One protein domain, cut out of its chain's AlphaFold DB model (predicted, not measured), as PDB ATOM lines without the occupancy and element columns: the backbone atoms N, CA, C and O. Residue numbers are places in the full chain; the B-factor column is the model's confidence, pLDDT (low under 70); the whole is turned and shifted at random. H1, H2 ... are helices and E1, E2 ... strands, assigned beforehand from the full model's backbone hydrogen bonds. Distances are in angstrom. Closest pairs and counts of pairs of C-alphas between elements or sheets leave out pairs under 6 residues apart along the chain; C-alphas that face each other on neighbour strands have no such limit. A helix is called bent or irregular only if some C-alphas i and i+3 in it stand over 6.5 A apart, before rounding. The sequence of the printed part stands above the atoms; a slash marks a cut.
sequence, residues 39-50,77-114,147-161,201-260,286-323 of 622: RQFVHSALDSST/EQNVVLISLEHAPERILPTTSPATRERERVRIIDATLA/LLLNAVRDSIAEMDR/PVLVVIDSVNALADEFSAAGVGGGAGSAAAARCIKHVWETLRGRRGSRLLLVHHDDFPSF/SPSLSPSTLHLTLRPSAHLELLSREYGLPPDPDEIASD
ATOM      1  N   ARG A  39     221.331 207.005 186.649       92.38
ATOM      2  CA  ARG A  39     221.160 208.259 187.407       92.38
ATOM      3  C   ARG A  39     221.510 209.467 186.550       92.38
ATOM      4  O   ARG A  39     220.711 210.390 186.450       92.38
ATOM      5  N   GLN A  40     222.674 209.474 185.897       90.56
ATOM      6  CA  GLN A  40     223.108 210.611 185.080       90.56
ATOM      7  C   GLN A  40     222.154 210.901 183.904       90.56
ATOM      8  O   GLN A  40     221.876 212.072 183.637       90.56
ATOM      9  N   PHE A  41     221.588 209.880 183.251       90.81
ATOM     10  CA  PHE A  41     220.548 210.056 182.230       90.81
ATOM     11  C   PHE A  41     219.257 210.662 182.797       90.81
ATOM     12  O   PHE A  41     218.736 211.629 182.234       90.81
ATOM     13  N   VAL A  42     218.753 210.120 183.910       92.38
ATOM     14  CA  VAL A  42     217.505 210.566 184.555       92.38
ATOM     15  C   VAL A  42     217.655 211.986 185.105       92.38
ATOM     16  O   VAL A  42     216.838 212.854 184.798       92.38
ATOM     17  N   HIS A  43     218.741 212.265 185.830       90.94
ATOM     18  CA  HIS A  43     219.071 213.599 186.332       90.94
ATOM     19  C   HIS A  43     219.185 214.600 185.173       90.94
ATOM     20  O   HIS A  43     218.563 215.652 185.227       90.94
ATOM     21  N   SER A  44     219.885 214.264 184.080       88.00
ATOM     22  CA  SER A  44     220.013 215.153 182.913       88.00
ATOM     23  C   SER A  44     218.663 215.468 182.246       88.00
ATOM     24  O   SER A  44     218.417 216.614 181.855       88.00
ATOM     25  N   ALA A  45     217.753 214.489 182.163       89.25
ATOM     26  CA  ALA A  45     216.392 214.713 181.675       89.25
ATOM     27  C   ALA A  45     215.599 215.659 182.598       89.25
ATOM     28  O   ALA A  45     214.901 216.559 182.116       89.25
ATOM     29  N   LEU A  46     215.744 215.526 183.920       88.94
ATOM     30  CA  LEU A  46     215.082 216.383 184.907       88.94
ATOM     31  C   LEU A  46     215.681 217.804 184.939       88.94
ATOM     32  O   LEU A  46     214.938 218.778 184.761       88.94
ATOM     33  N   ASP A  47     217.004 217.934 185.029       86.00
ATOM     34  CA  ASP A  47     217.754 219.197 185.100       86.00
ATOM     35  C   ASP A  47     217.562 220.113 183.884       86.00
ATOM     36  O   ASP A  47     217.694 221.334 184.011       86.00
ATOM     37  N   SER A  48     217.201 219.560 182.720       74.19
ATOM     38  CA  SER A  48     216.947 220.307 181.473       74.19
ATOM     39  C   SER A  48     215.997 221.512 181.637       74.19
ATOM     40  O   SER A  48     216.152 222.530 180.957       74.19
ATOM     41  N   SER A  49     215.061 221.444 182.593       64.56
ATOM     42  CA  SER A  49     214.158 222.544 182.966       64.56
ATOM     43  C   SER A  49     214.881 223.708 183.671       64.56
ATOM     44  O   SER A  49     214.592 224.882 183.417       64.56
ATOM     45  N   THR A  50     215.863 223.425 184.535       61.78
ATOM     46  CA  THR A  50     216.465 224.431 185.433       61.78
ATOM     47  C   THR A  50     217.364 225.425 184.690       61.78
ATOM     48  O   THR A  50     217.388 226.616 185.022       61.78
ATOM     49  N   GLU A  77     210.815 220.763 178.598       86.06
ATOM     50  CA  GLU A  77     210.851 219.952 179.810       86.06
ATOM     51  C   GLU A  77     210.551 218.499 179.446       86.06
ATOM     52  O   GLU A  77     209.464 218.195 178.952       86.06
ATOM     53  N   GLN A  78     211.512 217.609 179.685       89.38
ATOM     54  CA  GLN A  78     211.310 216.179 179.470       89.38
ATOM     55  C   GLN A  78     210.525 215.578 180.637       89.38
ATOM     56  O   GLN A  78     210.780 215.902 181.801       89.38
ATOM     57  N   ASN A  79     209.583 214.703 180.316       94.19
ATOM     58  CA  ASN A  79     208.892 213.850 181.276       94.19
ATOM     59  C   ASN A  79     209.642 212.510 181.382       94.19
ATOM     60  O   ASN A  79     210.296 212.099 180.422       94.19
ATOM     61  N   VAL A  80     209.564 211.829 182.524       95.19
ATOM     62  CA  VAL A  80     210.266 210.562 182.781       95.19
ATOM     63  C   VAL A  80     209.275 209.508 183.269       95.19
ATOM     64  O   VAL A  80     208.598 209.721 184.273       95.19
ATOM     65  N   VAL A  81     209.216 208.358 182.595       96.62
ATOM     66  CA  VAL A  81     208.593 207.138 183.134       96.62
ATOM     67  C   VAL A  81     209.715 206.191 183.530       96.62
ATOM     68  O   VAL A  81     210.460 205.738 182.666       96.62
ATOM     69  N   LEU A  82     209.842 205.900 184.820       96.25
ATOM     70  CA  LEU A  82     210.770 204.898 185.330       96.25
ATOM     71  C   LEU A  82     210.000 203.608 185.603       96.25
ATOM     72  O   LEU A  82     209.164 203.588 186.501       96.25
ATOM     73  N   ILE A  83     210.283 202.558 184.839       96.25
ATOM     74  CA  ILE A  83     209.920 201.183 185.180       96.25
ATOM     75  C   ILE A  83     211.060 200.642 186.046       96.25
ATOM     76  O   ILE A  83     212.221 200.715 185.642       96.25
ATOM     77  N   SER A  84     210.712 200.180 187.245       94.38
ATOM     78  CA  SER A  84     211.624 199.652 188.259       94.38
ATOM     79  C   SER A  84     211.304 198.176 188.487       94.38
ATOM     80  O   SER A  84     210.156 197.839 188.778       94.38
ATOM     81  N   LEU A  85     212.300 197.313 188.299       92.38
ATOM     82  CA  LEU A  85     212.218 195.849 188.391       92.38
ATOM     83  C   LEU A  85     213.294 195.289 189.331       92.38
ATOM     84  O   LEU A  85     213.043 194.330 190.053       92.38
ATOM     85  N   GLU A  86     214.466 195.927 189.368       89.50
ATOM     86  CA  GLU A  86     215.640 195.491 190.135       89.50
ATOM     87  C   GLU A  86     216.164 196.605 191.060       89.50
ATOM     88  O   GLU A  86     216.523 196.386 192.220       89.50
ATOM     89  N   HIS A  87     216.162 197.841 190.567       90.25
ATOM     90  CA  HIS A  87     216.674 199.011 191.258       90.25
ATOM     91  C   HIS A  87     215.533 199.839 191.852       90.25
ATOM     92  O   HIS A  87     214.857 200.580 191.135       90.25
ATOM     93  N   ALA A  88     215.383 199.780 193.181       89.88
ATOM     94  CA  ALA A  88     214.411 200.585 193.925       89.88
ATOM     95  C   ALA A  88     214.450 202.079 193.502       89.88
ATOM     96  O   ALA A  88     215.550 202.633 193.363       89.88
ATOM     97  N   PRO A  89     213.305 202.757 193.281       90.50
ATOM     98  CA  PRO A  89     213.260 204.046 192.578       90.50
ATOM     99  C   PRO A  89     214.113 205.163 193.199       90.50
ATOM    100  O   PRO A  89     214.723 205.958 192.483       90.50
ATOM    101  N   GLU A  90     214.220 205.211 194.527       89.81
ATOM    102  CA  GLU A  90     215.068 206.150 195.270       89.81
ATOM    103  C   GLU A  90     216.574 205.911 195.077       89.81
ATOM    104  O   GLU A  90     217.382 206.801 195.350       89.81
ATOM    105  N   ARG A  91     216.977 204.745 194.547       89.44
ATOM    106  CA  ARG A  91     218.343 204.511 194.066       89.44
ATOM    107  C   ARG A  91     218.585 205.116 192.683       89.44
ATOM    108  O   ARG A  91     219.754 205.329 192.380       89.44
ATOM    109  N   ILE A  92     217.570 205.408 191.867       91.62
ATOM    110  CA  ILE A  92     217.726 205.988 190.513       91.62
ATOM    111  C   ILE A  92     217.473 207.506 190.500       91.62
ATOM    112  O   ILE A  92     218.122 208.233 189.746       91.62
ATOM    113  N   LEU A  93     216.535 207.983 191.317       91.50
ATOM    114  CA  LEU A  93     216.082 209.376 191.339       91.50
ATOM    115  C   LEU A  93     216.996 210.301 192.177       91.50
ATOM    116  O   LEU A  93     217.649 209.845 193.120       91.50
ATOM    117  N   PRO A  94     217.034 211.618 191.882       87.50
ATOM    118  CA  PRO A  94     217.852 212.574 192.627       87.50
ATOM    119  C   PRO A  94     217.321 212.796 194.051       87.50
ATOM    120  O   PRO A  94     216.282 213.418 194.268       87.50
ATOM    121  N   THR A  95     218.093 212.373 195.054       82.38
ATOM    122  CA  THR A  95     217.755 212.532 196.484       82.38
ATOM    123  C   THR A  95     217.721 213.985 196.974       82.38
ATOM    124  O   THR A  95     217.218 214.259 198.062       82.38
ATOM    125  N   THR A  96     218.261 214.927 196.197       76.12
ATOM    126  CA  THR A  96     218.465 216.335 196.578       76.12
ATOM    127  C   THR A  96     217.402 217.300 196.047       76.12
ATOM    128  O   THR A  96     217.478 218.496 196.337       76.12
ATOM    129  N   SER A  97     216.428 216.832 195.257       62.31
ATOM    130  CA  SER A  97     215.508 217.727 194.545       62.31
ATOM    131  C   SER A  97     214.312 218.194 195.400       62.31
ATOM    132  O   SER A  97     213.743 217.396 196.151       62.31
ATOM    133  N   PRO A  98     213.873 219.470 195.307       57.97
ATOM    134  CA  PRO A  98     212.672 219.951 195.992       57.97
ATOM    135  C   PRO A  98     211.416 219.202 195.513       57.97
ATOM    136  O   PRO A  98     210.918 219.407 194.405       57.97
ATOM    137  N   ALA A  99     210.888 218.350 196.397       64.06
ATOM    138  CA  ALA A  99     210.034 217.196 196.097       64.06
ATOM    139  C   ALA A  99     208.612 217.462 195.542       64.06
ATOM    140  O   ALA A  99     207.762 216.574 195.606       64.06
ATOM    141  N   THR A 100     208.308 218.651 195.015       73.75
ATOM    142  CA  THR A 100     207.006 218.971 194.399       73.75
ATOM    143  C   THR A 100     207.046 218.877 192.875       73.75
ATOM    144  O   THR A 100     206.340 218.056 192.300       73.75
ATOM    145  N   ARG A 101     207.898 219.660 192.200       75.94
ATOM    146  CA  ARG A 101     207.862 219.788 190.727       75.94
ATOM    147  C   ARG A 101     208.337 218.540 189.978       75.94
ATOM    148  O   ARG A 101     207.861 218.266 188.881       75.94
ATOM    149  N   GLU A 102     209.251 217.758 190.547       80.56
ATOM    150  CA  GLU A 102     209.649 216.488 189.921       80.56
ATOM    151  C   GLU A 102     208.567 215.415 190.032       80.56
ATOM    152  O   GLU A 102     208.420 214.623 189.107       80.56
ATOM    153  N   ARG A 103     207.718 215.451 191.068       81.62
ATOM    154  CA  ARG A 103     206.558 214.549 191.177       81.62
ATOM    155  C   ARG A 103     205.507 214.772 190.082       81.62
ATOM    156  O   ARG A 103     204.695 213.889 189.826       81.62
ATOM    157  N   GLU A 104     205.521 215.908 189.393       88.25
ATOM    158  CA  GLU A 104     204.665 216.146 188.220       88.25
ATOM    159  C   GLU A 104     205.270 215.589 186.920       88.25
ATOM    160  O   GLU A 104     204.529 215.287 185.986       88.25
ATOM    161  N   ARG A 105     206.603 215.440 186.866       90.94
ATOM    162  CA  ARG A 105     207.374 215.050 185.669       90.94
ATOM    163  C   ARG A 105     207.878 213.610 185.686       90.94
ATOM    164  O   ARG A 105     208.189 213.085 184.623       90.94
ATOM    165  N   VAL A 106     207.989 212.995 186.861       93.81
ATOM    166  CA  VAL A 106     208.363 211.590 187.054       93.81
ATOM    167  C   VAL A 106     207.103 210.773 187.322       93.81
ATOM    168  O   VAL A 106     206.334 211.076 188.237       93.81
ATOM    169  N   ARG A 107     206.902 209.698 186.563       94.69
ATOM    170  CA  ARG A 107     205.993 208.602 186.914       94.69
ATOM    171  C   ARG A 107     206.822 207.358 187.177       94.69
ATOM    172  O   ARG A 107     207.682 207.013 186.372       94.69
ATOM    173  N   ILE A 108     206.578 206.721 188.315       94.50
ATOM    174  CA  ILE A 108     207.256 205.485 188.700       94.50
ATOM    175  C   ILE A 108     206.258 204.355 188.477       94.50
ATOM    176  O   ILE A 108     205.141 204.407 188.989       94.50
ATOM    177  N   ILE A 109     206.661 203.358 187.702       94.88
ATOM    178  CA  ILE A 109     205.976 202.082 187.563       94.88
ATOM    179  C   ILE A 109     206.831 201.087 188.335       94.88
ATOM    180  O   ILE A 109     207.898 200.686 187.877       94.88
ATOM    181  N   ASP A 110     206.387 200.779 189.546       91.81
ATOM    182  CA  ASP A 110     207.056 199.824 190.415       91.81
ATOM    183  C   ASP A 110     206.534 198.428 190.070       91.81
ATOM    184  O   ASP A 110     205.349 198.133 190.242       91.81
ATOM    185  N   ALA A 111     207.415 197.613 189.505       87.88
ATOM    186  CA  ALA A 111     207.197 196.214 189.175       87.88
ATOM    187  C   ALA A 111     208.197 195.319 189.936       87.88
ATOM    188  O   ALA A 111     208.431 194.183 189.531       87.88
ATOM    189  N   THR A 112     208.794 195.819 191.032       74.38
ATOM    190  CA  THR A 112     209.741 195.062 191.866       74.38
ATOM    191  C   THR A 112     209.000 193.978 192.663       74.38
ATOM    192  O   THR A 112     208.430 194.214 193.730       74.38
ATOM    193  N   LEU A 113     208.960 192.753 192.135       58.00
ATOM    194  CA  LEU A 113     208.073 191.698 192.634       58.00
ATOM    195  C   LEU A 113     208.787 190.550 193.334       58.00
ATOM    196  O   LEU A 113     209.873 190.136 192.956       58.00
ATOM    197  N   ALA A 114     208.110 190.044 194.373       48.81
ATOM    198  CA  ALA A 114     208.344 188.813 195.141       48.81
ATOM    199  C   ALA A 114     209.742 188.531 195.744       48.81
ATOM    200  O   ALA A 114     209.818 187.772 196.715       48.81
ATOM    201  N   LEU A 147     199.187 194.576 181.260       92.38
ATOM    202  CA  LEU A 147     199.160 195.374 182.494       92.38
ATOM    203  C   LEU A 147     200.269 196.434 182.493       92.38
ATOM    204  O   LEU A 147     199.978 197.619 182.662       92.38
ATOM    205  N   LEU A 148     201.514 196.033 182.211       93.50
ATOM    206  CA  LEU A 148     202.652 196.950 182.131       93.50
ATOM    207  C   LEU A 148     202.472 197.982 181.007       93.50
ATOM    208  O   LEU A 148     202.667 199.179 181.223       93.50
ATOM    209  N   LEU A 149     202.022 197.557 179.821       94.44
ATOM    210  CA  LEU A 149     201.771 198.469 178.699       94.44
ATOM    211  C   LEU A 149     200.655 199.480 178.978       94.44
ATOM    212  O   LEU A 149     200.773 200.638 178.575       94.44
ATOM    213  N   ASN A 150     199.592 199.080 179.679       95.06
ATOM    214  CA  ASN A 150     198.538 200.004 180.089       95.06
ATOM    215  C   ASN A 150     199.049 200.982 181.158       95.06
ATOM    216  O   ASN A 150     198.832 202.183 181.023       95.06
ATOM    217  N   ALA A 151     199.826 200.518 182.144       95.00
ATOM    218  CA  ALA A 151     200.448 201.392 183.141       95.00
ATOM    219  C   ALA A 151     201.389 202.440 182.510       95.00
ATOM    220  O   ALA A 151     201.367 203.605 182.919       95.00
ATOM    221  N   VAL A 152     202.162 202.066 181.481       95.88
ATOM    222  CA  VAL A 152     202.999 202.991 180.692       95.88
ATOM    223  C   VAL A 152     202.140 204.001 179.927       95.88
ATOM    224  O   VAL A 152     202.361 205.206 180.054       95.88
ATOM    225  N   ARG A 153     201.135 203.535 179.174       95.75
ATOM    226  CA  ARG A 153     200.228 204.395 178.388       95.75
ATOM    227  C   ARG A 153     199.494 205.407 179.260       95.75
ATOM    228  O   ARG A 153     199.493 206.594 178.940       95.75
ATOM    229  N   ASP A 154     198.933 204.958 180.377       95.56
ATOM    230  CA  ASP A 154     198.228 205.810 181.328       95.56
ATOM    231  C   ASP A 154     199.156 206.840 181.971       95.56
ATOM    232  O   ASP A 154     198.767 207.998 182.114       95.56
ATOM    233  N   SER A 155     200.376 206.439 182.348       95.31
ATOM    234  CA  SER A 155     201.376 207.343 182.930       95.31
ATOM    235  C   SER A 155     201.763 208.443 181.942       95.31
ATOM    236  O   SER A 155     201.806 209.616 182.307       95.31
ATOM    237  N   ILE A 156     201.973 208.085 180.673       94.62
ATOM    238  CA  ILE A 156     202.230 209.038 179.588       94.62
ATOM    239  C   ILE A 156     201.032 209.988 179.407       94.62
ATOM    240  O   ILE A 156     201.203 211.207 179.458       94.62
ATOM    241  N   ALA A 157     199.814 209.453 179.288       93.62
ATOM    242  CA  ALA A 157     198.593 210.241 179.104       93.62
ATOM    243  C   ALA A 157     198.222 211.104 180.329       93.62
ATOM    244  O   ALA A 157     197.491 212.087 180.213       93.62
ATOM    245  N   GLU A 158     198.680 210.754 181.530       92.62
ATOM    246  CA  GLU A 158     198.562 211.583 182.733       92.62
ATOM    247  C   GLU A 158     199.531 212.772 182.709       92.62
ATOM    248  O   GLU A 158     199.123 213.891 183.019       92.62
ATOM    249  N   MET A 159     200.776 212.559 182.269       91.81
ATOM    250  CA  MET A 159     201.787 213.618 182.151       91.81
ATOM    251  C   MET A 159     201.528 214.597 180.992       91.81
ATOM    252  O   MET A 159     201.982 215.742 181.041       91.81
ATOM    253  N   ASP A 160     200.788 214.185 179.957       91.00
ATOM    254  CA  ASP A 160     200.258 215.118 178.955       91.00
ATOM    255  C   ASP A 160     199.156 216.007 179.567       91.00
ATOM    256  O   ASP A 160     199.192 217.231 179.428       91.00
ATOM    257  N   ARG A 161     198.211 215.407 180.312       90.50
ATOM    258  CA  ARG A 161     197.091 216.121 180.960       90.50
ATOM    259  C   ARG A 161     197.554 217.117 182.025       90.50
ATOM    260  O   ARG A 161     197.061 218.245 182.043       90.50
ATOM    261  N   PRO A 201     208.121 215.623 175.157       92.44
ATOM    262  CA  PRO A 201     209.092 214.540 175.032       92.44
ATOM    263  C   PRO A 201     209.154 213.704 176.317       92.44
ATOM    264  O   PRO A 201     209.282 214.247 177.419       92.44
ATOM    265  N   VAL A 202     209.088 212.380 176.170       94.31
ATOM    266  CA  VAL A 202     209.124 211.413 177.276       94.31
ATOM    267  C   VAL A 202     210.381 210.551 177.180       94.31
ATOM    268  O   VAL A 202     210.652 209.954 176.140       94.31
ATOM    269  N   LEU A 203     211.133 210.455 178.273       95.56
ATOM    270  CA  LEU A 203     212.133 209.415 178.494       95.56
ATOM    271  C   LEU A 203     211.461 208.262 179.248       95.56
ATOM    272  O   LEU A 203     211.075 208.433 180.401       95.56
ATOM    273  N   VAL A 204     211.318 207.099 178.618       96.88
ATOM    274  CA  VAL A 204     210.964 205.859 179.327       96.88
ATOM    275  C   VAL A 204     212.254 205.126 179.668       96.88
ATOM    276  O   VAL A 204     213.147 205.035 178.828       96.88
ATOM    277  N   VAL A 205     212.354 204.628 180.894       96.81
ATOM    278  CA  VAL A 205     213.505 203.895 181.424       96.81
ATOM    279  C   VAL A 205     213.032 202.521 181.888       96.81
ATOM    280  O   VAL A 205     212.055 202.448 182.629       96.81
ATOM    281  N   ILE A 206     213.720 201.462 181.465       96.81
ATOM    282  CA  ILE A 206     213.629 200.110 182.030       96.81
ATOM    283  C   ILE A 206     214.993 199.813 182.656       96.81
ATOM    284  O   ILE A 206     216.010 199.845 181.961       96.81
ATOM    285  N   ASP A 207     215.004 199.594 183.968       95.38
ATOM    286  CA  ASP A 207     216.201 199.472 184.808       95.38
ATOM    287  C   ASP A 207     216.891 198.100 184.763       95.38
ATOM    288  O   ASP A 207     218.057 198.032 185.142       95.38
ATOM    289  N   SER A 208     216.194 197.053 184.305       94.31
ATOM    290  CA  SER A 208     216.730 195.712 184.028       94.31
ATOM    291  C   SER A 208     215.831 194.972 183.023       94.31
ATOM    292  O   SER A 208     214.699 194.590 183.326       94.31
ATOM    293  N   VAL A 209     216.293 194.786 181.779       94.81
ATOM    294  CA  VAL A 209     215.553 194.016 180.750       94.81
ATOM    295  C   VAL A 209     215.623 192.507 181.012       94.81
ATOM    296  O   VAL A 209     214.712 191.780 180.615       94.81
ATOM    297  N   ASN A 210     216.659 192.041 181.710       92.12
ATOM    298  CA  ASN A 210     216.805 190.648 182.127       92.12
ATOM    299  C   ASN A 210     215.712 190.299 183.153       92.12
ATOM    300  O   ASN A 210     214.910 189.405 182.890       92.12
ATOM    301  N   ALA A 211     215.563 191.101 184.218       91.44
ATOM    302  CA  ALA A 211     214.486 190.932 185.198       91.44
ATOM    303  C   ALA A 211     213.084 190.983 184.554       91.44
ATOM    304  O   ALA A 211     212.206 190.201 184.914       91.44
ATOM    305  N   LEU A 212     212.872 191.838 183.542       93.06
ATOM    306  CA  LEU A 212     211.611 191.871 182.787       93.06
ATOM    307  C   LEU A 212     211.316 190.550 182.047       93.06
ATOM    308  O   LEU A 212     210.158 190.153 181.923       93.06
ATOM    309  N   ALA A 213     212.343 189.880 181.518       92.25
ATOM    310  CA  ALA A 213     212.195 188.588 180.853       92.25
ATOM    311  C   ALA A 213     211.946 187.452 181.854       92.25
ATOM    312  O   ALA A 213     211.094 186.598 181.591       92.25
ATOM    313  N   ASP A 214     212.624 187.484 183.003       90.06
ATOM    314  CA  ASP A 214     212.441 186.523 184.092       90.06
ATOM    315  C   ASP A 214     211.037 186.628 184.710       90.06
ATOM    316  O   ASP A 214     210.365 185.607 184.847       90.06
ATOM    317  N   GLU A 215     210.522 187.837 184.964       89.44
ATOM    318  CA  GLU A 215     209.142 188.064 185.432       89.44
ATOM    319  C   GLU A 215     208.097 187.499 184.454       89.44
ATOM    320  O   GLU A 215     207.176 186.782 184.854       89.44
ATOM    321  N   PHE A 216     208.250 187.732 183.145       90.88
ATOM    322  CA  PHE A 216     207.340 187.134 182.161       90.88
ATOM    323  C   PHE A 216     207.479 185.605 182.052       90.88
ATOM    324  O   PHE A 216     206.493 184.924 181.749       90.88
ATOM    325  N   SER A 217     208.667 185.058 182.327       89.19
ATOM    326  CA  SER A 217     208.895 183.612 182.429       89.19
ATOM    327  C   SER A 217     208.187 183.027 183.660       89.19
ATOM    328  O   SER A 217     207.417 182.072 183.537       89.19
ATOM    329  N   ALA A 218     208.351 183.659 184.828       87.75
ATOM    330  CA  ALA A 218     207.739 183.277 186.102       87.75
ATOM    331  C   ALA A 218     206.203 183.376 186.079       87.75
ATOM    332  O   ALA A 218     205.512 182.488 186.583       87.75
ATOM    333  N   ALA A 219     205.650 184.391 185.410       86.69
ATOM    334  CA  ALA A 219     204.215 184.514 185.146       86.69
ATOM    335  C   ALA A 219     203.673 183.471 184.135       86.69
ATOM    336  O   ALA A 219     202.468 183.423 183.873       86.69
ATOM    337  N   GLY A 220     204.536 182.624 183.559       85.62
ATOM    338  CA  GLY A 220     204.171 181.549 182.633       85.62
ATOM    339  C   GLY A 220     203.762 182.028 181.237       85.62
ATOM    340  O   GLY A 220     203.105 181.288 180.495       85.62
ATOM    341  N   VAL A 221     204.112 183.262 180.857       77.81
ATOM    342  CA  VAL A 221     203.654 183.888 179.611       77.81
ATOM    343  C   VAL A 221     204.356 183.256 178.412       77.81
ATOM    344  O   VAL A 221     205.540 183.461 178.169       77.81
ATOM    345  N   GLY A 222     203.602 182.499 177.614       65.44
ATOM    346  CA  GLY A 222     204.119 181.897 176.382       65.44
ATOM    347  C   GLY A 222     204.981 180.646 176.584       65.44
ATOM    348  O   GLY A 222     205.753 180.315 175.693       65.44
ATOM    349  N   GLY A 223     204.851 179.944 177.718       74.38
ATOM    350  CA  GLY A 223     205.415 178.595 177.887       74.38
ATOM    351  C   GLY A 223     206.944 178.541 177.954       74.38
ATOM    352  O   GLY A 223     207.551 177.714 177.281       74.38
ATOM    353  N   GLY A 224     207.556 179.431 178.742       68.81
ATOM    354  CA  GLY A 224     209.014 179.544 178.900       68.81
ATOM    355  C   GLY A 224     209.667 180.596 177.997       68.81
ATOM    356  O   GLY A 224     210.838 180.908 178.163       68.81
ATOM    357  N   ALA A 225     208.917 181.208 177.076       83.56
ATOM    358  CA  ALA A 225     209.421 182.243 176.174       83.56
ATOM    359  C   ALA A 225     209.454 183.657 176.813       83.56
ATOM    360  O   ALA A 225     209.008 184.627 176.191       83.56
ATOM    361  N   GLY A 226     209.985 183.790 178.037       89.00
ATOM    362  CA  GLY A 226     210.049 185.056 178.789       89.00
ATOM    363  C   GLY A 226     210.706 186.191 177.995       89.00
ATOM    364  O   GLY A 226     210.111 187.253 177.800       89.00
ATOM    365  N   SER A 227     211.855 185.918 177.372       90.88
ATOM    366  CA  SER A 227     212.551 186.848 176.469       90.88
ATOM    367  C   SER A 227     211.699 187.290 175.267       90.88
ATOM    368  O   SER A 227     211.784 188.437 174.829       90.88
ATOM    369  N   ALA A 228     210.812 186.428 174.754       91.50
ATOM    370  CA  ALA A 228     209.883 186.776 173.673       91.50
ATOM    371  C   ALA A 228     208.698 187.635 174.153       91.50
ATOM    372  O   ALA A 228     208.084 188.348 173.355       91.50
ATOM    373  N   ALA A 229     208.338 187.570 175.437       92.06
ATOM    374  CA  ALA A 229     207.386 188.489 176.055       92.06
ATOM    375  C   ALA A 229     208.033 189.852 176.340       92.06
ATOM    376  O   ALA A 229     207.476 190.869 175.925       92.06
ATOM    377  N   ALA A 230     209.249 189.879 176.897       93.69
ATOM    378  CA  ALA A 230     210.022 191.104 177.106       93.69
ATOM    379  C   ALA A 230     210.261 191.859 175.789       93.69
ATOM    380  O   ALA A 230     209.938 193.043 175.693       93.69
ATOM    381  N   ALA A 231     210.699 191.164 174.733       94.12
ATOM    382  CA  ALA A 231     210.861 191.725 173.391       94.12
ATOM    383  C   ALA A 231     209.569 192.380 172.853       94.12
ATOM    384  O   ALA A 231     209.598 193.515 172.370       94.12
ATOM    385  N   ARG A 232     208.415 191.704 172.982       94.12
ATOM    386  CA  ARG A 232     207.102 192.258 172.589       94.12
ATOM    387  C   ARG A 232     206.702 193.461 173.444       94.12
ATOM    388  O   ARG A 232     206.214 194.446 172.895       94.12
ATOM    389  N   CYS A 233     206.932 193.406 174.755       95.38
ATOM    390  CA  CYS A 233     206.651 194.511 175.668       95.38
ATOM    391  C   CYS A 233     207.472 195.753 175.295       95.38
ATOM    392  O   CYS A 233     206.909 196.819 175.070       95.38
ATOM    393  N   ILE A 234     208.789 195.600 175.136       96.44
ATOM    394  CA  ILE A 234     209.724 196.673 174.769       96.44
ATOM    395  C   ILE A 234     209.352 197.289 173.413       96.44
ATOM    396  O   ILE A 234     209.305 198.516 173.290       96.44
ATOM    397  N   LYS A 235     208.992 196.467 172.416       95.88
ATOM    398  CA  LYS A 235     208.490 196.952 171.120       95.88
ATOM    399  C   LYS A 235     207.212 197.778 171.268       95.88
ATOM    400  O   LYS A 235     207.126 198.859 170.694       95.88
ATOM    401  N   HIS A 236     206.239 197.315 172.051       96.00
ATOM    402  CA  HIS A 236     204.997 198.057 172.271       96.00
ATOM    403  C   HIS A 236     205.195 199.334 173.111       96.00
ATOM    404  O   HIS A 236     204.522 200.331 172.852       96.00
ATOM    405  N   VAL A 237     206.145 199.359 174.057       96.31
ATOM    406  CA  VAL A 237     206.564 200.592 174.749       96.31
ATOM    407  C   VAL A 237     207.145 201.583 173.737       96.31
ATOM    408  O   VAL A 237     206.683 202.723 173.674       96.31
ATOM    409  N   TRP A 238     208.080 201.153 172.884       95.75
ATOM    410  CA  TRP A 238     208.639 201.999 171.823       95.75
ATOM    411  C   TRP A 238     207.561 202.518 170.854       95.75
ATOM    412  O   TRP A 238     207.541 203.705 170.527       95.75
ATOM    413  N   GLU A 239     206.599 201.677 170.464       95.12
ATOM    414  CA  GLU A 239     205.458 202.081 169.632       95.12
ATOM    415  C   GLU A 239     204.604 203.180 170.285       95.12
ATOM    416  O   GLU A 239     204.127 204.060 169.572       95.12
ATOM    417  N   THR A 240     204.462 203.212 171.619       94.94
ATOM    418  CA  THR A 240     203.755 204.311 172.322       94.94
ATOM    419  C   THR A 240     204.535 205.631 172.389       94.94
ATOM    420  O   THR A 240     203.952 206.675 172.693       94.94
ATOM    421  N   LEU A 241     205.836 205.609 172.074       94.00
ATOM    422  CA  LEU A 241     206.688 206.797 171.956       94.00
ATOM    423  C   LEU A 241     206.836 207.286 170.508       94.00
ATOM    424  O   LEU A 241     207.284 208.412 170.281       94.00
ATOM    425  N   ARG A 242     206.454 206.472 169.517       92.00
ATOM    426  CA  ARG A 242     206.498 206.837 168.096       92.00
ATOM    427  C   ARG A 242     205.615 208.066 167.825       92.00
ATOM    428  O   ARG A 242     204.533 208.201 168.387       92.00
ATOM    429  N   GLY A 243     206.103 208.993 166.997       89.56
ATOM    430  CA  GLY A 243     205.460 210.291 166.744       89.56
ATOM    431  C   GLY A 243     205.755 211.374 167.796       89.56
ATOM    432  O   GLY A 243     205.732 212.559 167.473       89.56
ATOM    433  N   ARG A 244     206.140 211.021 169.033       90.44
ATOM    434  CA  ARG A 244     206.549 212.011 170.046       90.44
ATOM    435  C   ARG A 244     207.996 212.460 169.826       90.44
ATOM    436  O   ARG A 244     208.916 211.925 170.450       90.44
ATOM    437  N   ARG A 245     208.204 213.458 168.962       88.44
ATOM    438  CA  ARG A 245     209.531 214.044 168.673       88.44
ATOM    439  C   ARG A 245     210.325 214.327 169.962       88.44
ATOM    440  O   ARG A 245     209.815 214.936 170.901       88.44
ATOM    441  N   GLY A 246     211.572 213.856 170.008       89.12
ATOM    442  CA  GLY A 246     212.456 213.974 171.177       89.12
ATOM    443  C   GLY A 246     212.214 212.969 172.316       89.12
ATOM    444  O   GLY A 246     212.919 213.038 173.324       89.12
ATOM    445  N   SER A 247     211.261 212.039 172.186       93.56
ATOM    446  CA  SER A 247     211.072 210.943 173.151       93.56
ATOM    447  C   SER A 247     212.088 209.821 172.952       93.56
ATOM    448  O   SER A 247     212.631 209.643 171.861       93.56
ATOM    449  N   ARG A 248     212.383 209.084 174.025       93.81
ATOM    450  CA  ARG A 248     213.500 208.132 174.098       93.81
ATOM    451  C   ARG A 248     213.137 206.926 174.956       93.81
ATOM    452  O   ARG A 248     212.432 207.079 175.952       93.81
ATOM    453  N   LEU A 249     213.665 205.761 174.598       96.31
ATOM    454  CA  LEU A 249     213.579 204.536 175.393       96.31
ATOM    455  C   LEU A 249     214.988 204.133 175.842       96.31
ATOM    456  O   LEU A 249     215.837 203.828 175.009       96.31
ATOM    457  N   LEU A 250     215.230 204.166 177.149       96.44
ATOM    458  CA  LEU A 250     216.471 203.749 177.794       96.44
ATOM    459  C   LEU A 250     216.268 202.361 178.404       96.44
ATOM    460  O   LEU A 250     215.334 202.156 179.176       96.44
ATOM    461  N   LEU A 251     217.130 201.423 178.033       96.88
ATOM    462  CA  LEU A 251     217.083 200.019 178.425       96.88
ATOM    463  C   LEU A 251     218.415 199.640 179.066       96.88
ATOM    464  O   LEU A 251     219.459 199.920 178.481       96.88
ATOM    465  N   VAL A 252     218.383 198.979 180.218       95.31
ATOM    466  CA  VAL A 252     219.554 198.303 180.794       95.31
ATOM    467  C   VAL A 252     219.499 196.816 180.442       95.31
ATOM    468  O   VAL A 252     218.439 196.200 180.530       95.31
ATOM    469  N   HIS A 253     220.625 196.253 180.019       94.56
ATOM    470  CA  HIS A 253     220.820 194.840 179.727       94.56
ATOM    471  C   HIS A 253     222.072 194.365 180.462       94.56
ATOM    472  O   HIS A 253     223.147 194.928 180.279       94.56
ATOM    473  N   HIS A 254     221.936 193.314 181.253       90.62
ATOM    474  CA  HIS A 254     223.053 192.725 181.974       90.62
ATOM    475  C   HIS A 254     223.659 191.627 181.101       90.62
ATOM    476  O   HIS A 254     223.004 190.618 180.826       90.62
ATOM    477  N   ASP A 255     224.887 191.838 180.626       84.06
ATOM    478  CA  ASP A 255     225.565 190.919 179.704       84.06
ATOM    479  C   ASP A 255     226.034 189.635 180.422       84.06
ATOM    480  O   ASP A 255     226.076 188.572 179.804       84.06
ATOM    481  N   ASP A 256     226.318 189.722 181.728       73.06
ATOM    482  CA  ASP A 256     226.822 188.617 182.563       73.06
ATOM    483  C   ASP A 256     225.730 187.787 183.259       73.06
ATOM    484  O   ASP A 256     226.053 186.824 183.951       73.06
ATOM    485  N   PHE A 257     224.443 188.123 183.113       58.59
ATOM    486  CA  PHE A 257     223.373 187.305 183.693       58.59
ATOM    487  C   PHE A 257     223.238 185.999 182.885       58.59
ATOM    488  O   PHE A 257     222.766 186.056 181.742       58.59
ATOM    489  N   PRO A 258     223.591 184.811 183.426       55.44
ATOM    490  CA  PRO A 258     223.179 183.568 182.791       55.44
ATOM    491  C   PRO A 258     221.651 183.528 182.830       55.44
ATOM    492  O   PRO A 258     221.066 183.773 183.887       55.44
ATOM    493  N   SER A 259     220.992 183.222 181.708       51.16
ATOM    494  CA  SER A 259     219.544 183.003 181.729       51.16
ATOM    495  C   SER A 259     219.251 181.891 182.734       51.16
ATOM    496  O   SER A 259     219.786 180.782 182.619       51.16
ATOM    497  N   PHE A 260     218.475 182.208 183.779       49.62
ATOM    498  CA  PHE A 260     218.234 181.262 184.864       49.62
ATOM    499  C   PHE A 260     217.656 179.973 184.264       49.62
ATOM    500  O   PHE A 260     216.633 180.045 183.579       49.62
ATOM    501  N   SER A 286     218.582 195.340 167.141       92.38
ATOM    502  CA  SER A 286     218.010 195.163 165.810       92.38
ATOM    503  C   SER A 286     217.470 196.490 165.257       92.38
ATOM    504  O   SER A 286     216.670 197.151 165.930       92.38
ATOM    505  N   PRO A 287     217.764 196.845 163.989       89.44
ATOM    506  CA  PRO A 287     217.113 197.963 163.300       89.44
ATOM    507  C   PRO A 287     215.581 197.851 163.217       89.44
ATOM    508  O   PRO A 287     214.908 198.831 162.908       89.44
ATOM    509  N   SER A 288     215.010 196.668 163.486       89.75
ATOM    510  CA  SER A 288     213.558 196.461 163.562       89.75
ATOM    511  C   SER A 288     212.904 197.013 164.836       89.75
ATOM    512  O   SER A 288     211.677 197.131 164.855       89.75
ATOM    513  N   LEU A 289     213.682 197.337 165.879       89.38
ATOM    514  CA  LEU A 289     213.183 198.012 167.082       89.38
ATOM    515  C   LEU A 289     213.238 199.538 166.927       89.38
ATOM    516  O   LEU A 289     212.251 200.209 167.201       89.38
ATOM    517  N   SER A 290     214.360 200.086 166.450       89.19
ATOM    518  CA  SER A 290     214.473 201.493 166.045       89.19
ATOM    519  C   SER A 290     215.577 201.669 164.995       89.19
ATOM    520  O   SER A 290     216.621 201.022 165.102       89.19
ATOM    521  N   PRO A 291     215.411 202.572 164.006       87.00
ATOM    522  CA  PRO A 291     216.503 202.967 163.116       87.00
ATOM    523  C   PRO A 291     217.563 203.821 163.830       87.00
ATOM    524  O   PRO A 291     218.665 203.968 163.317       87.00
ATOM    525  N   SER A 292     217.253 204.383 165.005       88.38
ATOM    526  CA  SER A 292     218.194 205.136 165.835       88.38
ATOM    527  C   SER A 292     218.402 204.394 167.153       88.38
ATOM    528  O   SER A 292     217.745 204.685 168.158       88.38
ATOM    529  N   THR A 293     219.311 203.416 167.122       91.38
ATOM    530  CA  THR A 293     219.725 202.644 168.297       91.38
ATOM    531  C   THR A 293     221.183 202.938 168.624       91.38
ATOM    532  O   THR A 293     222.091 202.729 167.812       91.38
ATOM    533  N   LEU A 294     221.399 203.416 169.843       91.06
ATOM    534  CA  LEU A 294     222.707 203.573 170.453       91.06
ATOM    535  C   LEU A 294     222.944 202.429 171.436       91.06
ATOM    536  O   LEU A 294     222.096 202.156 172.284       91.06
ATOM    537  N   HIS A 295     224.133 201.839 171.379       92.94
ATOM    538  CA  HIS A 295     224.608 200.873 172.362       92.94
ATOM    539  C   HIS A 295     225.803 201.450 173.118       92.94
ATOM    540  O   HIS A 295     226.782 201.874 172.501       92.94
ATOM    541  N   LEU A 296     225.708 201.487 174.445       90.31
ATOM    542  CA  LEU A 296     226.814 201.771 175.354       90.31
ATOM    543  C   LEU A 296     227.144 200.469 176.086       90.31
ATOM    544  O   LEU A 296     226.268 199.920 176.748       90.31
ATOM    545  N   THR A 297     228.381 199.991 175.983       89.69
ATOM    546  CA  THR A 297     228.871 198.845 176.753       89.69
ATOM    547  C   THR A 297     229.774 199.369 177.859       89.69
ATOM    548  O   THR A 297     230.871 199.877 177.606       89.69
ATOM    549  N   LEU A 298     229.297 199.258 179.094       84.44
ATOM    550  CA  LEU A 298     230.079 199.492 180.297       84.44
ATOM    551  C   LEU A 298     230.859 198.209 180.575       84.44
ATOM    552  O   LEU A 298     230.308 197.244 181.100       84.44
ATOM    553  N   ARG A 299     232.129 198.167 180.155       76.44
ATOM    554  CA  ARG A 299     233.030 197.109 180.617       76.44
ATOM    555  C   ARG A 299     233.643 197.531 181.947       76.44
ATOM    556  O   ARG A 299     234.145 198.663 181.996       76.44
ATOM    557  N   PRO A 300     233.719 196.616 182.939       65.69
ATOM    558  CA  PRO A 300     234.493 196.866 184.143       65.69
ATOM    559  C   PRO A 300     235.880 197.334 183.722       65.69
ATOM    560  O   PRO A 300     236.478 196.787 182.792       65.69
ATOM    561  N   SER A 301     236.384 198.394 184.362       62.44
ATOM    562  CA  SER A 301     237.717 198.898 184.022       62.44
ATOM    563  C   SER A 301     238.721 197.740 184.065       62.44
ATOM    564  O   SER A 301     238.667 196.925 184.985       62.44
ATOM    565  N   ALA A 302     239.658 197.668 183.114       56.84
ATOM    566  CA  ALA A 302     240.621 196.559 183.052       56.84
ATOM    567  C   ALA A 302     241.455 196.408 184.345       56.84
ATOM    568  O   ALA A 302     242.046 195.364 184.591       56.84
ATOM    569  N   HIS A 303     241.476 197.439 185.198       54.12
ATOM    570  CA  HIS A 303     242.032 197.372 186.543       54.12
ATOM    571  C   HIS A 303     241.138 196.613 187.541       54.12
ATOM    572  O   HIS A 303     241.677 195.881 188.355       54.12
ATOM    573  N   LEU A 304     239.805 196.719 187.476       60.44
ATOM    574  CA  LEU A 304     238.892 195.864 188.255       60.44
ATOM    575  C   LEU A 304     238.930 194.408 187.771       60.44
ATOM    576  O   LEU A 304     238.935 193.507 188.601       60.44
ATOM    577  N   GLU A 305     239.014 194.185 186.455       61.22
ATOM    578  CA  GLU A 305     239.181 192.846 185.866       61.22
ATOM    579  C   GLU A 305     240.531 192.209 186.258       61.22
ATOM    580  O   GLU A 305     240.600 191.015 186.540       61.22
ATOM    581  N   LEU A 306     241.603 193.010 186.344       62.31
ATOM    582  CA  LEU A 306     242.872 192.573 186.933       62.31
ATOM    583  C   LEU A 306     242.750 192.333 188.441       62.31
ATOM    584  O   LEU A 306     243.191 191.292 188.902       62.31
ATOM    585  N   LEU A 307     242.133 193.234 189.211       60.03
ATOM    586  CA  LEU A 307     242.035 193.090 190.668       60.03
ATOM    587  C   LEU A 307     241.219 191.857 191.083       60.03
ATOM    588  O   LEU A 307     241.644 191.145 191.990       60.03
ATOM    589  N   SER A 308     240.099 191.549 190.420       60.50
ATOM    590  CA  SER A 308     239.350 190.315 190.707       60.50
ATOM    591  C   SER A 308     240.163 189.064 190.362       60.50
ATOM    592  O   SER A 308     240.181 188.105 191.133       60.50
ATOM    593  N   ARG A 309     240.903 189.099 189.247       61.44
ATOM    594  CA  ARG A 309     241.725 187.987 188.750       61.44
ATOM    595  C   ARG A 309     243.030 187.758 189.523       61.44
ATOM    596  O   ARG A 309     243.434 186.611 189.672       61.44
ATOM    597  N   GLU A 310     243.701 188.816 189.972       69.25
ATOM    598  CA  GLU A 310     244.986 188.761 190.686       69.25
ATOM    599  C   GLU A 310     244.802 188.484 192.180       69.25
ATOM    600  O   GLU A 310     245.573 187.724 192.760       69.25
ATOM    601  N   TYR A 311     243.776 189.069 192.808       63.28
ATOM    602  CA  TYR A 311     243.538 188.940 194.252       63.28
ATOM    603  C   TYR A 311     242.548 187.820 194.589       63.28
ATOM    604  O   TYR A 311     242.268 187.589 195.764       63.28
ATOM    605  N   GLY A 312     242.021 187.126 193.571       52.41
ATOM    606  CA  GLY A 312     241.074 186.025 193.736       52.41
ATOM    607  C   GLY A 312     239.799 186.444 194.465       52.41
ATOM    608  O   GLY A 312     239.246 185.640 195.212       52.41
ATOM    609  N   LEU A 313     239.369 187.703 194.298       53.72
ATOM    610  CA  LEU A 313     238.159 188.210 194.945       53.72
ATOM    611  C   LEU A 313     236.977 187.337 194.499       53.72
ATOM    612  O   LEU A 313     236.742 187.232 193.290       53.72
ATOM    613  N   PRO A 314     236.253 186.694 195.433       51.91
ATOM    614  CA  PRO A 314     235.144 185.828 195.071       51.91
ATOM    615  C   PRO A 314     234.078 186.643 194.329       51.91
ATOM    616  O   PRO A 314     233.857 187.801 194.670       51.91
ATOM    617  N   PRO A 315     233.393 186.074 193.323       52.56
ATOM    618  CA  PRO A 315     232.377 186.801 192.564       52.56
ATOM    619  C   PRO A 315     231.107 187.103 193.381       52.56
ATOM    620  O   PRO A 315     230.234 187.818 192.898       52.56
ATOM    621  N   ASP A 316     230.985 186.559 194.595       48.22
ATOM    622  CA  ASP A 316     229.852 186.792 195.485       48.22
ATOM    623  C   ASP A 316     230.035 188.115 196.269       48.22
ATOM    624  O   ASP A 316     230.976 188.235 197.064       48.22
ATOM    625  N   PRO A 317     229.162 189.125 196.077       50.56
ATOM    626  CA  PRO A 317     229.296 190.421 196.736       50.56
ATOM    627  C   PRO A 317     229.137 190.358 198.262       50.56
ATOM    628  O   PRO A 317     229.692 191.221 198.947       50.56
ATOM    629  N   ASP A 318     228.439 189.356 198.810       49.31
ATOM    630  CA  ASP A 318     228.335 189.173 200.261       49.31
ATOM    631  C   ASP A 318     229.633 188.575 200.835       49.31
ATOM    632  O   ASP A 318     230.058 188.946 201.933       49.31
ATOM    633  N   GLU A 319     230.337 187.733 200.068       52.66
ATOM    634  CA  GLU A 319     231.658 187.221 200.453       52.66
ATOM    635  C   GLU A 319     232.722 188.337 200.379       52.66
ATOM    636  O   GLU A 319     233.459 188.538 201.349       52.66
ATOM    637  N   ILE A 320     232.702 189.169 199.324       52.16
ATOM    638  CA  ILE A 320     233.490 190.419 199.206       52.16
ATOM    639  C   ILE A 320     233.235 191.362 200.399       52.16
ATOM    640  O   ILE A 320     234.172 191.960 200.932       52.16
ATOM    641  N   ALA A 321     231.980 191.511 200.836       51.41
ATOM    642  CA  ALA A 321     231.621 192.357 201.978       51.41
ATOM    643  C   ALA A 321     232.060 191.770 203.335       51.41
ATOM    644  O   ALA A 321     232.235 192.522 204.301       51.41
ATOM    645  N   SER A 322     232.242 190.449 203.410       50.88
ATOM    646  CA  SER A 322     232.692 189.737 204.610       50.88
ATOM    647  C   SER A 322     234.219 189.701 204.778       50.88
ATOM    648  O   SER A 322     234.697 189.596 205.910       50.88
ATOM    649  N   ASP A 323     234.991 189.846 203.693       51.25
ATOM    650  CA  ASP A 323     236.456 189.864 203.754       51.25
ATOM    651  C   ASP A 323     236.989 191.124 204.482       51.25
ATOM    652  O   ASP A 323     236.849 192.257 203.994       51.25
TER     653      ASP A 323
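This is residues 39 to 50, 77 to 114, 147 to 161, 201 to 260 and 286 to 323 of the 622 residues of the protein "Elongator complex protein 5" of Rhodotorula sp. JG-1b (UniProt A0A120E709). What is the main picture? A parallel sheet of four strands has H1 over one face and H4 and H6 over the other, with H5 beside its strands; past the edge strand E4, E5 leads to an arm, of which residues 300 to 312 and 315 to 322, with H7 and H8, stick out. What makes it up? The printed part has 163 residues, with named elements in the order H1 E1 H2 H3 E2 H4 E3 H5 H6 E4 E5 H7 H8, class mixed; the sheet's order is E2 E1 E3 E4. How compact is it? It is only just compact, close to loose, with a radius of gyration of the C-alphas of 17.9 A and spans of 55 by 44 by 34 A.

What comes first? H1, residues 39 to 50, lies over E1, residues 79 to 84, and E3, residues 202 to 206, at a height over the sheet of 10.2 A; its closest C-alphas to E1 are Val 42 and Val 80, 7.5 A. E1, H2 (89 to 92), H3 (101 to 105) and E2 (106 to 110) form a right-handed strand-helix-strand unit, parallel neighbour strands with helices between; H2 and H3 only graze the sheet. N 82 and O 107 are 2.9 A apart, as are N 81 and O 203 between E1 and E3, within hydrogen-bond range. What is on the opposite face from H1? H4, residues 147 to 161, lies over E2 and E1 at a height of 9.2 A. E3, H5 (209 to 218), H6 (226 to 241) and E4 (248 to 254) form a second right-handed unit, with N 206 and O 250 at 2.9 A; H5 is over none of the strands. With residues 233 to 240 alone H6 touches H4, at a shallow tilt of 16 degrees, the same way, closest at C-alphas 149 and 237, 6.6 A; H5 and H6 touch at a steep tilt of 56 degrees, opposite ways, closest at C-alphas 217 and 226, 4.1 A. What follows? E5, residues 293 to 299, pairs with no named strand but is near E4. H7, residues 302 to 311, and H8, residues 317 to 322, are not on the sheet and are apart. Are the helix backbones complete? In H4 to H8 every O i to N i+4 pair is within range; H1 has 6 of 8, H3 0 of 1 but 2 of 2 O i to N i+3, and H2 is too short.

Where does H1 begin? C-alpha 39 is at (221.160, 208.259, 187.407); H1 is 17.0 A long and only just irregular, C-alphas 46 and 49 being 6.53 A apart. Which others are long? H6 measures 23.0 A, H4 20.9 A, E4 19.8 A and E5 19.0 A. Where does H8 end? C-alpha 322 is at (232.692, 189.737, 204.610).

What is its extent? The farthest C-alphas, Arg 161 and Glu 310, are 56.0 A apart. Where are cuts? C-alphas 50 and 77 are 9.1 A apart, 114 and 147 17.0 A, 161 and 201 13.5 A, 260 and 286 23.6 A; of the links printed whole, none is long. Where is confidence low? Of 37 residues under 70, 300 to 323 are among them.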